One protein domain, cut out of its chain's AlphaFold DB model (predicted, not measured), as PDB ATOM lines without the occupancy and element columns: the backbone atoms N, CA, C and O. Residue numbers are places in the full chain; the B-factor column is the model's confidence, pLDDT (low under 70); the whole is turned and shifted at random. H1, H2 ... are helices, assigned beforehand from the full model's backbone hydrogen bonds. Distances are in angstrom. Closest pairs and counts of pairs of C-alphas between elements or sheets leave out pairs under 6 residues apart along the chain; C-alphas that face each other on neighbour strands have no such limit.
ATOM      1  N   ILE A  92      16.209  40.736 -24.734       93.75
ATOM      2  CA  ILE A  92      16.241  42.031 -24.051       93.75
ATOM      3  C   ILE A  92      15.287  43.062 -24.675       93.75
ATOM      4  O   ILE A  92      14.910  44.035 -24.025       93.75
ATOM      5  N   GLU A  93      14.845  42.843 -25.917       94.06
ATOM      6  CA  GLU A  93      13.778  43.633 -26.532       94.06
ATOM      7  C   GLU A  93      12.447  43.511 -25.775       94.06
ATOM      8  O   GLU A  93      11.694  44.482 -25.724       94.06
ATOM      9  N   GLU A  94      12.187  42.367 -25.133       93.38
ATOM     10  CA  GLU A  94      10.971  42.093 -24.350       93.38
ATOM     11  C   GLU A  94      10.878  42.960 -23.088       93.38
ATOM     12  O   GLU A  94       9.803  43.085 -22.510       93.38
ATOM     13  N   ILE A  95      11.974  43.616 -22.692       94.56
ATOM     14  CA  ILE A  95      11.992  44.598 -21.603       94.56
ATOM     15  C   ILE A  95      12.267  46.023 -22.099       94.56
ATOM     16  O   ILE A  95      12.489  46.927 -21.307       94.56
ATOM     17  N   ASN A  96      12.251  46.299 -23.404       95.69
ATOM     18  CA  ASN A  96      12.610  47.620 -23.934       95.69
ATOM     19  C   ASN A  96      11.459  48.645 -23.838       95.69
ATOM     20  O   ASN A  96      11.013  49.204 -24.840       95.69
ATOM     21  N   TYR A  97      10.991  48.900 -22.614       95.06
ATOM     22  CA  TYR A  97       9.908  49.826 -22.279       95.06
ATOM     23  C   TYR A  97      10.414  51.068 -21.531       95.06
ATOM     24  O   TYR A  97      11.470  51.024 -20.898       95.06
ATOM     25  N   PRO A  98       9.665  52.190 -21.555       94.94
ATOM     26  CA  PRO A  98       9.967  53.345 -20.715       94.94
ATOM     27  C   PRO A  98      10.037  52.963 -19.233       94.94
ATOM     28  O   PRO A  98       9.250  52.142 -18.768       94.94
ATOM     29  N   SER A  99      10.914  53.613 -18.460       90.31
ATOM     30  CA  SER A  99      11.105  53.306 -17.032       90.31
ATOM     31  C   SER A  99       9.816  53.394 -16.201       90.31
ATOM     32  O   SER A  99       9.685  52.700 -15.202       90.31
ATOM     33  N   SER A 100       8.843  54.207 -16.627       92.00
ATOM     34  CA  SER A 100       7.526  54.340 -15.987       92.00
ATOM     35  C   SER A 100       6.619  53.112 -16.123       92.00
ATOM     36  O   SER A 100       5.573  53.071 -15.487       92.00
ATOM     37  N   THR A 101       6.961  52.167 -17.000       95.00
ATOM     38  CA  THR A 101       6.169  50.957 -17.260       95.00
ATOM     39  C   THR A 101       6.535  49.811 -16.316       95.00
ATOM     40  O   THR A 101       5.779  48.854 -16.204       95.00
ATOM     41  N   TYR A 102       7.675  49.900 -15.634       93.44
ATOM     42  CA  TYR A 102       8.131  48.875 -14.706       93.44
ATOM     43  C   TYR A 102       7.410  48.970 -13.346       93.44
ATOM     44  O   TYR A 102       7.127  50.086 -12.897       93.44
ATOM     45  N   PRO A 103       7.152  47.837 -12.663       95.44
ATOM     46  CA  PRO A 103       7.501  46.469 -13.064       95.44
ATOM     47  C   PRO A 103       6.587  45.919 -14.173       95.44
ATOM     48  O   PRO A 103       5.398  46.227 -14.248       95.44
ATOM     49  N   LEU A 104       7.161  45.092 -15.045       95.56
ATOM     50  CA  LEU A 104       6.468  44.418 -16.139       95.56
ATOM     51  C   LEU A 104       5.709  43.178 -15.624       95.56
ATOM     52  O   LEU A 104       6.204  42.506 -14.714       95.56
ATOM     53  N   PRO A 105       4.538  42.830 -16.196       94.25
ATOM     54  CA  PRO A 105       3.791  41.636 -15.797       94.25
ATOM     55  C   PRO A 105       4.607  40.343 -15.944       94.25
ATOM     56  O   PRO A 105       5.189  40.113 -17.001       94.25
ATOM     57  N   GLU A 106       4.578  39.473 -14.926       93.56
ATOM     58  CA  GLU A 106       5.327  38.200 -14.891       93.56
ATOM     59  C   GLU A 106       5.051  37.310 -16.114       93.56
ATOM     60  O   GLU A 106       5.974  36.762 -16.706       93.56
ATOM     61  N   MET A 107       3.792  37.268 -16.564       92.12
ATOM     62  CA  MET A 107       3.346  36.508 -17.741       92.12
ATOM     63  C   MET A 107       4.079  36.850 -19.051       92.12
ATOM     64  O   MET A 107       3.965  36.108 -20.023       92.12
ATOM     65  N   LEU A 108       4.789  37.983 -19.123       91.25
ATOM     66  CA  LEU A 108       5.617  38.320 -20.285       91.25
ATOM     67  C   LEU A 108       6.881  37.456 -20.376       91.25
ATOM     68  O   LEU A 108       7.456  37.362 -21.454       91.25
ATOM     69  N   PHE A 109       7.291  36.831 -19.271       93.25
ATOM     70  CA  PHE A 109       8.543  36.080 -19.151       93.25
ATOM     71  C   PHE A 109       8.341  34.562 -19.122       93.25
ATOM     72  O   PHE A 109       9.317  33.807 -19.037       93.25
ATOM     73  N   ASP A 110       7.091  34.106 -19.246       86.00
ATOM     74  CA  ASP A 110       6.732  32.695 -19.352       86.00
ATOM     75  C   ASP A 110       7.420  32.063 -20.578       86.00
ATOM     76  O   ASP A 110       6.986  32.210 -21.721       86.00
ATOM     77  N   GLY A 111       8.517  31.342 -20.334       86.50
ATOM     78  CA  GLY A 111       9.300  30.649 -21.363       86.50
ATOM     79  C   GLY A 111      10.425  31.462 -22.017       86.50
ATOM     80  O   GLY A 111      11.021  30.968 -22.976       86.50
ATOM     81  N   SER A 112      10.724  32.673 -21.533       91.75
ATOM     82  CA  SER A 112      11.877  33.477 -21.989       91.75
ATOM     83  C   SER A 112      12.762  34.020 -20.860       91.75
ATOM     84  O   SER A 112      13.853  34.527 -21.138       91.75
ATOM     85  N   GLY A 113      12.340  33.904 -19.595       92.75
ATOM     86  CA  GLY A 113      13.074  34.439 -18.443       92.75
ATOM     87  C   GLY A 113      14.497  33.891 -18.275       92.75
ATOM     88  O   GLY A 113      15.407  34.635 -17.895       92.75
ATOM     89  N   ASP A 114      14.733  32.630 -18.637       92.81
ATOM     90  CA  ASP A 114      16.062  32.011 -18.650       92.81
ATOM     91  C   ASP A 114      16.986  32.657 -19.700       92.81
ATOM     92  O   ASP A 114      18.094  33.089 -19.374       92.81
ATOM     93  N   GLN A 115      16.522  32.820 -20.940       94.06
ATOM     94  CA  GLN A 115      17.260  33.482 -22.020       94.06
ATOM     95  C   GLN A 115      17.551  34.949 -21.689       94.06
ATOM     96  O   GLN A 115      18.685  35.403 -21.855       94.06
ATOM     97  N   ILE A 116      16.557  35.678 -21.167       95.06
ATOM     98  CA  ILE A 116      16.731  37.067 -20.717       95.06
ATOM     99  C   ILE A 116      17.799  37.145 -19.626       95.06
ATOM    100  O   ILE A 116      18.623  38.057 -19.649       95.06
ATOM    101  N   SER A 117      17.846  36.173 -18.714       94.38
ATOM    102  CA  SER A 117      18.860  36.125 -17.656       94.38
ATOM    103  C   SER A 117      20.275  35.951 -18.212       94.38
ATOM    104  O   SER A 117      21.196  36.642 -17.775       94.38
ATOM    105  N   TYR A 118      20.466  35.091 -19.217       95.38
ATOM    106  CA  TYR A 118      21.755  34.963 -19.909       95.38
ATOM    107  C   TYR A 118      22.157  36.265 -20.615       95.38
ATOM    108  O   TYR A 118      23.287  36.738 -20.471       95.38
ATOM    109  N   GLU A 119      21.226  36.869 -21.352       95.56
ATOM    110  CA  GLU A 119      21.433  38.137 -22.054       95.56
ATOM    111  C   GLU A 119      21.775  39.289 -21.094       95.56
ATOM    112  O   GLU A 119      22.695  40.071 -21.349       95.56
ATOM    113  N   ALA A 120      21.098  39.351 -19.950       94.56
ATOM    114  CA  ALA A 120      21.354  40.305 -18.882       94.56
ATOM    115  C   ALA A 120      22.757  40.157 -18.286       94.56
ATOM    116  O   ALA A 120      23.483  41.144 -18.151       94.56
ATOM    117  N   VAL A 121      23.162  38.921 -17.964       95.50
ATOM    118  CA  VAL A 121      24.509  38.629 -17.450       95.50
ATOM    119  C   VAL A 121      25.566  39.026 -18.472       95.50
ATOM    120  O   VAL A 121      26.576  39.626 -18.100       95.50
ATOM    121  N   TYR A 122      25.331  38.762 -19.757       96.62
ATOM    122  CA  TYR A 122      26.230  39.209 -20.813       96.62
ATOM    123  C   TYR A 122      26.370  40.732 -20.847       96.62
ATOM    124  O   TYR A 122      27.492  41.235 -20.779       96.62
ATOM    125  N   LEU A 123      25.264  41.479 -20.893       96.88
ATOM    126  CA  LEU A 123      25.305  42.944 -20.922       96.88
ATOM    127  C   LEU A 123      25.979  43.523 -19.665       96.88
ATOM    128  O   LEU A 123      26.801  44.437 -19.780       96.88
ATOM    129  N   ARG A 124      25.730  42.933 -18.490       96.69
ATOM    130  CA  ARG A 124      26.429  43.275 -17.244       96.69
ATOM    131  C   ARG A 124      27.933  43.038 -17.359       96.69
ATOM    132  O   ARG A 124      28.719  43.899 -16.966       96.69
ATOM    133  N   ASN A 125      28.351  41.907 -17.930       96.94
ATOM    134  CA  ASN A 125      29.763  41.596 -18.159       96.94
ATOM    135  C   ASN A 125      30.413  42.598 -19.129       96.94
ATOM    136  O   ASN A 125      31.534  43.041 -18.880       96.94
ATOM    137  N   ILE A 126      29.714  43.016 -20.192       97.88
ATOM    138  CA  ILE A 126      30.191  44.068 -21.104       97.88
ATOM    139  C   ILE A 126      30.432  45.382 -20.339       97.88
ATOM    140  O   ILE A 126      31.520  45.955 -20.443       97.88
ATOM    141  N   VAL A 127      29.461  45.834 -19.535       98.06
ATOM    142  CA  VAL A 127      29.564  47.075 -18.742       98.06
ATOM    143  C   VAL A 127      30.683  46.991 -17.703       98.06
ATOM    144  O   VAL A 127      31.511  47.896 -17.593       98.06
ATOM    145  N   LYS A 128      30.773  45.876 -16.976       97.69
ATOM    146  CA  LYS A 128      31.859  45.613 -16.028       97.69
ATOM    147  C   LYS A 128      33.224  45.702 -16.718       97.69
ATOM    148  O   LYS A 128      34.102  46.434 -16.263       97.69
ATOM    149  N   ASN A 129      33.401  45.002 -17.838       97.75
ATOM    150  CA  ASN A 129      34.695  44.897 -18.508       97.75
ATOM    151  C   ASN A 129      35.103  46.178 -19.259       97.75
ATOM    152  O   ASN A 129      36.298  46.441 -19.407       97.75
ATOM    153  N   MET A 130      34.164  47.018 -19.715       97.50
ATOM    154  CA  MET A 130      34.533  48.334 -20.261       97.50
ATOM    155  C   MET A 130      35.048  49.291 -19.170       97.50
ATOM    156  O   MET A 130      35.895  50.142 -19.454       97.50
ATOM    157  N   LEU A 131      34.579  49.137 -17.926       97.44
ATOM    158  CA  LEU A 131      34.967  49.975 -16.785       97.44
ATOM    159  C   LEU A 131      36.191  49.439 -16.022       97.44
ATOM    160  O   LEU A 131      36.880  50.213 -15.356       97.44
ATOM    161  N   ASP A 132      36.513  48.151 -16.152       97.81
ATOM    162  CA  ASP A 132      37.607  47.497 -15.428       97.81
ATOM    163  C   ASP A 132      38.988  48.056 -15.804       97.81
ATOM    164  O   ASP A 132      39.580  47.685 -16.812       97.81
ATOM    165  N   THR A 133      39.546  48.922 -14.958       97.00
ATOM    166  CA  THR A 133      40.868  49.547 -15.161       97.00
ATOM    167  C   THR A 133      42.057  48.584 -15.176       97.00
ATOM    168  O   THR A 133      43.141  48.993 -15.593       97.00
ATOM    169  N   THR A 134      41.877  47.325 -14.770       97.88
ATOM    170  CA  THR A 134      42.926  46.298 -14.844       97.88
ATOM    171  C   THR A 134      43.094  45.742 -16.261       97.88
ATOM    172  O   THR A 134      44.164  45.236 -16.605       97.88
ATOM    173  N   LEU A 135      42.076  45.886 -17.118       97.25
ATOM    174  CA  LEU A 135      42.129  45.443 -18.505       97.25
ATOM    175  C   LEU A 135      42.872  46.449 -19.404       97.25
ATOM    176  O   LEU A 135      42.747  47.667 -19.237       97.25
ATOM    177  N   PRO A 136      43.590  45.971 -20.442       97.75
ATOM    178  CA  PRO A 136      44.222  46.846 -21.424       97.75
ATOM    179  C   PRO A 136      43.222  47.815 -22.064       97.75
ATOM    180  O   PRO A 136      42.121  47.421 -22.451       97.75
ATOM    181  N   SER A 137      43.628  49.070 -22.273       97.06
ATOM    182  CA  SER A 137      42.770  50.120 -22.852       97.06
ATOM    183  C   SER A 137      42.101  49.702 -24.164       97.06
ATOM    184  O   SER A 137      40.906  49.919 -24.340       97.06
ATOM    185  N   ARG A 138      42.845  49.031 -25.053       95.62
ATOM    186  CA  ARG A 138      42.319  48.513 -26.324       95.62
ATOM    187  C   ARG A 138      41.228  47.460 -26.127       95.62
ATOM    188  O   ARG A 138      40.316  47.399 -26.939       95.62
ATOM    189  N   LEU A 139      41.311  46.630 -25.087       95.94
ATOM    190  CA  LEU A 139      40.278  45.638 -24.788       95.94
ATOM    191  C   LEU A 139      39.029  46.307 -24.200       95.94
ATOM    192  O   LEU A 139      37.926  46.022 -24.650       95.94
ATOM    193  N   ARG A 140      39.196  47.263 -23.280       98.06
ATOM    194  CA  ARG A 140      38.075  48.051 -22.734       98.06
ATOM    195  C   ARG A 140      37.323  48.815 -23.818       98.06
ATOM    196  O   ARG A 140      36.101  48.821 -23.821       98.06
ATOM    197  N   ALA A 141      38.050  49.381 -24.782       97.94
ATOM    198  CA  ALA A 141      37.458  50.044 -25.941       97.94
ATOM    199  C   ALA A 141      36.581  49.098 -26.780       97.94
ATOM    200  O   ALA A 141      35.563  49.532 -27.308       97.94
ATOM    201  N   LYS A 142      36.933  47.804 -26.859       97.69
ATOM    202  CA  LYS A 142      36.107  46.803 -27.548       97.69
ATOM    203  C   LYS A 142      34.789  46.556 -26.830       97.69
ATOM    204  O   LYS A 142      33.749  46.537 -27.478       97.69
ATOM    205  N   TYR A 143      34.830  46.417 -25.506       98.31
ATOM    206  CA  TYR A 143      33.619  46.307 -24.694       98.31
ATOM    207  C   TYR A 143      32.761  47.572 -24.775       98.31
ATOM    208  O   TYR A 143      31.552  47.469 -24.954       98.31
ATOM    209  N   ALA A 144      33.382  48.754 -24.737       98.38
ATOM    210  CA  ALA A 144      32.676  50.024 -24.877       98.38
ATOM    211  C   ALA A 144      31.969  50.143 -26.237       98.38
ATOM    212  O   ALA A 144      30.799  50.508 -26.277       98.38
ATOM    213  N   LEU A 145      32.633  49.781 -27.343       98.31
ATOM    214  CA  LEU A 145      31.999  49.801 -28.663       98.31
ATOM    215  C   LEU A 145      30.849  48.787 -28.756       98.31
ATOM    216  O   LEU A 145      29.793  49.117 -29.285       98.31
ATOM    217  N   THR A 146      31.023  47.579 -28.208       98.19
ATOM    218  CA  THR A 146      29.937  46.589 -28.120       98.19
ATOM    219  C   THR A 146      28.745  47.120 -27.329       98.19
ATOM    220  O   THR A 146      27.610  46.952 -27.767       98.19
ATOM    221  N   TRP A 147      28.982  47.785 -26.196       98.19
ATOM    222  CA  TRP A 147      27.921  48.397 -25.397       98.19
ATOM    223  C   TRP A 147      27.146  49.451 -26.189       98.19
ATOM    224  O   TRP A 147      25.920  49.393 -26.218       98.19
ATOM    225  N   THR A 148      27.841  50.350 -26.897       98.31
ATOM    226  CA  THR A 148      27.204  51.372 -27.742       98.31
ATOM    227  C   THR A 148      26.249  50.754 -28.764       98.31
ATOM    228  O   THR A 148      25.121  51.219 -28.892       98.31
ATOM    229  N   ILE A 149      26.651  49.666 -29.433       98.19
ATOM    230  CA  ILE A 149      25.802  48.975 -30.422       98.19
ATOM    231  C   ILE A 149      24.494  48.480 -29.782       98.19
ATOM    232  O   ILE A 149      23.417  48.639 -30.359       98.19
ATOM    233  N   TYR A 150      24.556  47.903 -28.578       98.06
ATOM    234  CA  TYR A 150      23.349  47.467 -27.869       98.06
ATOM    235  C   TYR A 150      22.511  48.634 -27.350       98.06
ATOM    236  O   TYR A 150      21.286  48.556 -27.410       98.06
ATOM    237  N   GLN A 151      23.133  49.723 -26.895       97.38
ATOM    238  CA  GLN A 151      22.408  50.924 -26.477       97.38
ATOM    239  C   GLN A 151      21.638  51.570 -27.631       97.38
ATOM    240  O   GLN A 151      20.537  52.068 -27.416       97.38
ATOM    241  N   GLU A 152      22.184  51.558 -28.846       96.88
ATOM    242  CA  GLU A 152      21.490  52.081 -30.026       96.88
ATOM    243  C   GLU A 152      20.251  51.244 -30.376       96.88
ATOM    244  O   GLU A 152      19.209  51.799 -30.728       96.88
ATOM    245  N   GLN A 153      20.334  49.917 -30.232       96.44
ATOM    246  CA  GLN A 153      19.248  48.999 -30.582       96.44
ATOM    247  C   GLN A 153      18.190  48.835 -29.473       96.44
ATOM    248  O   GLN A 153      17.002  48.704 -29.774       96.44
ATOM    249  N   TYR A 154      18.605  48.835 -28.204       96.81
ATOM    250  CA  TYR A 154      17.777  48.535 -27.026       96.81
ATOM    251  C   TYR A 154      17.909  49.635 -25.964       96.81
ATOM    252  O   TYR A 154      18.220  49.377 -24.801       96.81
ATOM    253  N   SER A 155      17.725  50.888 -26.384       96.62
ATOM    254  CA  SER A 155      18.057  52.073 -25.585       96.62
ATOM    255  C   SER A 155      17.352  52.148 -24.231       96.62
ATOM    256  O   SER A 155      17.998  52.468 -23.233       96.62
ATOM    257  N   LEU A 156      16.055  51.834 -24.169       97.38
ATOM    258  CA  LEU A 156      15.264  51.936 -22.940       97.38
ATOM    259  C   LEU A 156      15.625  50.822 -21.954       97.38
ATOM    260  O   LEU A 156      15.853  51.105 -20.778       97.38
ATOM    261  N   ALA A 157      15.758  49.587 -22.445       96.06
ATOM    262  CA  ALA A 157      16.230  48.455 -21.656       96.06
ATOM    263  C   ALA A 157      17.636  48.728 -21.106       96.06
ATOM    264  O   ALA A 157      17.845  48.679 -19.898       96.06
ATOM    265  N   CYS A 158      18.594  49.101 -21.961       96.88
ATOM    266  CA  CYS A 158      19.966  49.369 -21.531       96.88
ATOM    267  C   CYS A 158      20.043  50.517 -20.513       96.88
ATOM    268  O   CYS A 158      20.809  50.424 -19.556       96.88
ATOM    269  N   ALA A 159      19.259  51.586 -20.698       96.50
ATOM    270  CA  ALA A 159      19.204  52.696 -19.749       96.50
ATOM    271  C   ALA A 159      18.638  52.259 -18.391       96.50
ATOM    272  O   ALA A 159      19.217  52.596 -17.358       96.50
ATOM    273  N   TYR A 160      17.544  51.492 -18.391       96.12
ATOM    274  CA  TYR A 160      16.940  50.969 -17.169       96.12
ATOM    275  C   TYR A 160      17.898  50.034 -16.422       96.12
ATOM    276  O   TYR A 160      18.130  50.225 -15.229       96.12
ATOM    277  N   LEU A 161      18.501  49.070 -17.123       95.06
ATOM    278  CA  LEU A 161      19.436  48.115 -16.526       95.06
ATOM    279  C   LEU A 161      20.659  48.812 -15.938       95.06
ATOM    280  O   LEU A 161      21.042  48.525 -14.808       95.06
ATOM    281  N   LEU A 162      21.244  49.766 -16.665       95.69
ATOM    282  CA  LEU A 162      22.402  50.510 -16.179       95.69
ATOM    283  C   LEU A 162      22.063  51.367 -14.949       95.69
ATOM    284  O   LEU A 162      22.858  51.429 -14.017       95.69
ATOM    285  N   ALA A 163      20.891  52.012 -14.931       95.56
ATOM    286  CA  ALA A 163      20.450  52.839 -13.805       95.56
ATOM    287  C   ALA A 163      20.198  52.032 -12.520       95.56
ATOM    288  O   ALA A 163      20.286  52.593 -11.430       95.56
ATOM    289  N   ASN A 164      19.911  50.736 -12.655       94.44
ATOM    290  CA  ASN A 164      19.640  49.824 -11.545       94.44
ATOM    291  C   ASN A 164      20.777  48.808 -11.317       94.44
ATOM    292  O   ASN A 164      20.549  47.786 -10.689       94.44
ATOM    293  N   ASP A 165      21.987  49.052 -11.836       93.38
ATOM    294  CA  ASP A 165      23.158  48.162 -11.682       93.38
ATOM    295  C   ASP A 165      22.897  46.693 -12.082       93.38
ATOM    296  O   ASP A 165      23.408  45.746 -11.484       93.38
ATOM    297  N   PHE A 166      22.074  46.496 -13.117       93.44
ATOM    298  CA  PHE A 166      21.601  45.184 -13.564       93.44
ATOM    299  C   PHE A 166      20.891  44.373 -12.462       93.44
ATOM    300  O   PHE A 166      20.898  43.142 -12.508       93.44
ATOM    301  N   ASP A 167      20.258  45.046 -11.498       90.56
ATOM    302  CA  ASP A 167      19.285  44.440 -10.596       90.56
ATOM    303  C   ASP A 167      17.946  44.245 -11.321       90.56
ATOM    304  O   ASP A 167      17.301  45.196 -11.771       90.56
ATOM    305  N   PHE A 168      17.538  42.984 -11.460       90.38
ATOM    306  CA  PHE A 168      16.315  42.604 -12.165       90.38
ATOM    307  C   PHE A 168      15.088  42.537 -11.257       90.38
ATOM    308  O   PHE A 168      13.985  42.396 -11.782       90.38
ATOM    309  N   SER A 169      15.217  42.711  -9.935       88.62
ATOM    310  CA  SER A 169      14.041  42.700  -9.053       88.62
ATOM    311  C   SER A 169      13.076  43.860  -9.327       88.62
ATOM    312  O   SER A 169      11.919  43.810  -8.930       88.62
ATOM    313  N   GLY A 170      13.545  44.928  -9.984       89.12
ATOM    314  CA  GLY A 170      12.695  46.027 -10.449       89.12
ATOM    315  C   GLY A 170      12.045  45.783 -11.817       89.12
ATOM    316  O   GLY A 170      11.100  46.491 -12.176       89.12
ATOM    317  N   VAL A 171      12.536  44.801 -12.586       92.62
ATOM    318  CA  VAL A 171      12.060  44.517 -13.948       92.62
ATOM    319  C   VAL A 171      10.674  43.882 -13.914       92.62
ATOM    320  O   VAL A 171       9.807  44.268 -14.692       92.62
ATOM    321  N   SER A 172      10.465  42.915 -13.024       93.88
ATOM    322  CA  SER A 172       9.220  42.164 -12.857       93.88
ATOM    323  C   SER A 172       9.224  41.434 -11.516       93.88
ATOM    324  O   SER A 172      10.289  41.232 -10.938       93.88
ATOM    325  N   ASP A 173       8.051  40.968 -11.083       92.75
ATOM    326  CA  ASP A 173       7.919  40.015  -9.974       92.75
ATOM    327  C   ASP A 173       8.384  38.589 -10.356       92.75
ATOM    328  O   ASP A 173       8.505  37.732  -9.481       92.75
ATOM    329  N   TYR A 174       8.674  38.334 -11.642       94.19
ATOM    330  CA  TYR A 174       9.306  37.094 -12.107       94.19
ATOM    331  C   TYR A 174      10.634  36.833 -11.376       94.19
ATOM    332  O   TYR A 174      11.459  37.740 -11.232       94.19
ATOM    333  N   ASP A 175      10.885  35.583 -10.972       92.06
ATOM    334  CA  ASP A 175      12.090  35.194 -10.222       92.06
ATOM    335  C   ASP A 175      13.351  35.113 -11.112       92.06
ATOM    336  O   ASP A 175      13.956  34.061 -11.334       92.06
ATOM    337  N   PHE A 176      13.793  36.271 -11.611       92.56
ATOM    338  CA  PHE A 176      15.055  36.403 -12.339       92.56
ATOM    339  C   PHE A 176      16.266  36.035 -11.480       92.56
ATOM    340  O   PHE A 176      17.290  35.625 -12.021       92.56
ATOM    341  N   ALA A 177      16.179  36.159 -10.152       91.50
ATOM    342  CA  ALA A 177      17.279  35.800  -9.264       91.50
ATOM    343  C   ALA A 177      17.579  34.298  -9.350       91.50
ATOM    344  O   ALA A 177      18.747  33.903  -9.456       91.50
ATOM    345  N   GLN A 178      16.534  33.465  -9.367       91.88
ATOM    346  CA  GLN A 178      16.672  32.030  -9.575       91.88
ATOM    347  C   GLN A 178      17.266  31.706 -10.951       91.88
ATOM    348  O   GLN A 178      18.157  30.859 -11.033       91.88
ATOM    349  N   GLU A 179      16.809  32.357 -12.021       93.38
ATOM    350  CA  GLU A 179      17.311  32.085 -13.374       93.38
ATOM    351  C   GLU A 179      18.759  32.554 -13.573       93.38
ATOM    352  O   GLU A 179      19.599  31.806 -14.081       93.38
ATOM    353  N   MET A 180      19.109  33.743 -13.082       92.38
ATOM    354  CA  MET A 180      20.482  34.252 -13.124       92.38
ATOM    355  C   MET A 180      21.463  33.376 -12.346       92.38
ATOM    356  O   MET A 180      22.605  33.217 -12.774       92.38
ATOM    357  N   ALA A 181      21.033  32.773 -11.233       92.56
ATOM    358  CA  ALA A 181      21.866  31.855 -10.456       92.56
ATOM    359  C   ALA A 181      22.231  30.569 -11.222       92.56
ATOM    360  O   ALA A 181      23.193  29.895 -10.850       92.56
ATOM    361  N   LYS A 182      21.488  30.223 -12.284       93.88
ATOM    362  CA  LYS A 182      21.765  29.055 -13.132       93.88
ATOM    363  C   LYS A 182      22.726  29.364 -14.283       93.88
ATOM    364  O   LYS A 182      23.252  28.426 -14.885       93.88
ATOM    365  N   VAL A 183      22.958  30.637 -14.613       93.88
ATOM    366  CA  VAL A 183      23.804  31.040 -15.750       93.88
ATOM    367  C   VAL A 183      25.230  30.517 -15.558       93.88
ATOM    368  O   VAL A 183      25.899  30.861 -14.586       93.88
TER     369      VAL A 183
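What this domain is: This is residues 92 to 183 of the 191 residues of an uncharacterized protein of Parastrongyloides trichosuri (UniProt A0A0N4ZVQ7). Two long helices, H2 and H3, make a helical hairpin that opens like a V from the turn at residues 132 to 136. The short helices gather at the open end as a head: H4 folds back from the end of H3, H1 sits between H4 and H2, and H5 packs on the first part of H2. The long links, residues 96 to 112 and 164 to 175, belong to this head. The printed part has 92 residues with five named helices, H1 to H5 in order, and no named strand; the class is all helix. It is compact, with a radius of gyration of the C-alphas of 13.6 A, yet only just elongated in outline, spanning 42 by 28 by 19 A.

How they stand to each other: H1, residues 92 to 95, only just touches H2, residues 113 to 131, with 3 pairs of C-alphas within 8 A; the closest are those of Ile 92 and Ile 116, 6.0 A apart. H2 is the hub and touches three helices. With its residues 123 to 131 alone it touches H3, residues 137 to 153, in a hairpin; their closest C-alphas, those of Met 130 and Arg 140, are 4.3 A apart, and the two run opposite ways at a steep tilt of 43 degrees. H3 and H4, residues 155 to 163, only just touch, with 3 pairs within 8 A, and only at the corner by their link; the closest C-alphas are those of Gln 151 and Cys 158, 5.7 A apart. H4 also only just touches H1, with 3 pairs within 8 A, closest at the C-alphas of Ile 95 and Ala 157, 5.7 A apart. H2 and H4 are near each other. H5, residues 176 to 180, touches H2 at its residues 113 to 121 alone, closest at the C-alphas of Ser 117 and Met 180, 5.2 A apart. H5 is apart from H1, H3 and H4, and H1 is apart from H3. Every O i to N i+4 pair is within hydrogen-bond range in H2, H3, H4 and H5; H1 is too short for such a pair, and its one O i to N i+3 pair is within range.

Where its parts are: H1 begins at C-alpha 92, (16.241, 42.031, -24.051). H2, the longest helix, measures 26.9 A from C-alpha 113 to C-alpha 131, at (34.967, 49.975, -16.785). H3 measures 24.8 A and H4 12.0 A. H5 ends at C-alpha 180, (20.482, 34.252, -13.124).

The domain as a whole: The two C-alphas farthest apart, those of Met 107 and Pro 136, are 42.3 A apart. The printed part has no cut. The links H1 to H2 and H4 to H5 are long; H2 to H3 and H3 to H4 are tight. The mean pLDDT of the printed part is 94.9, and no printed residue is under 70.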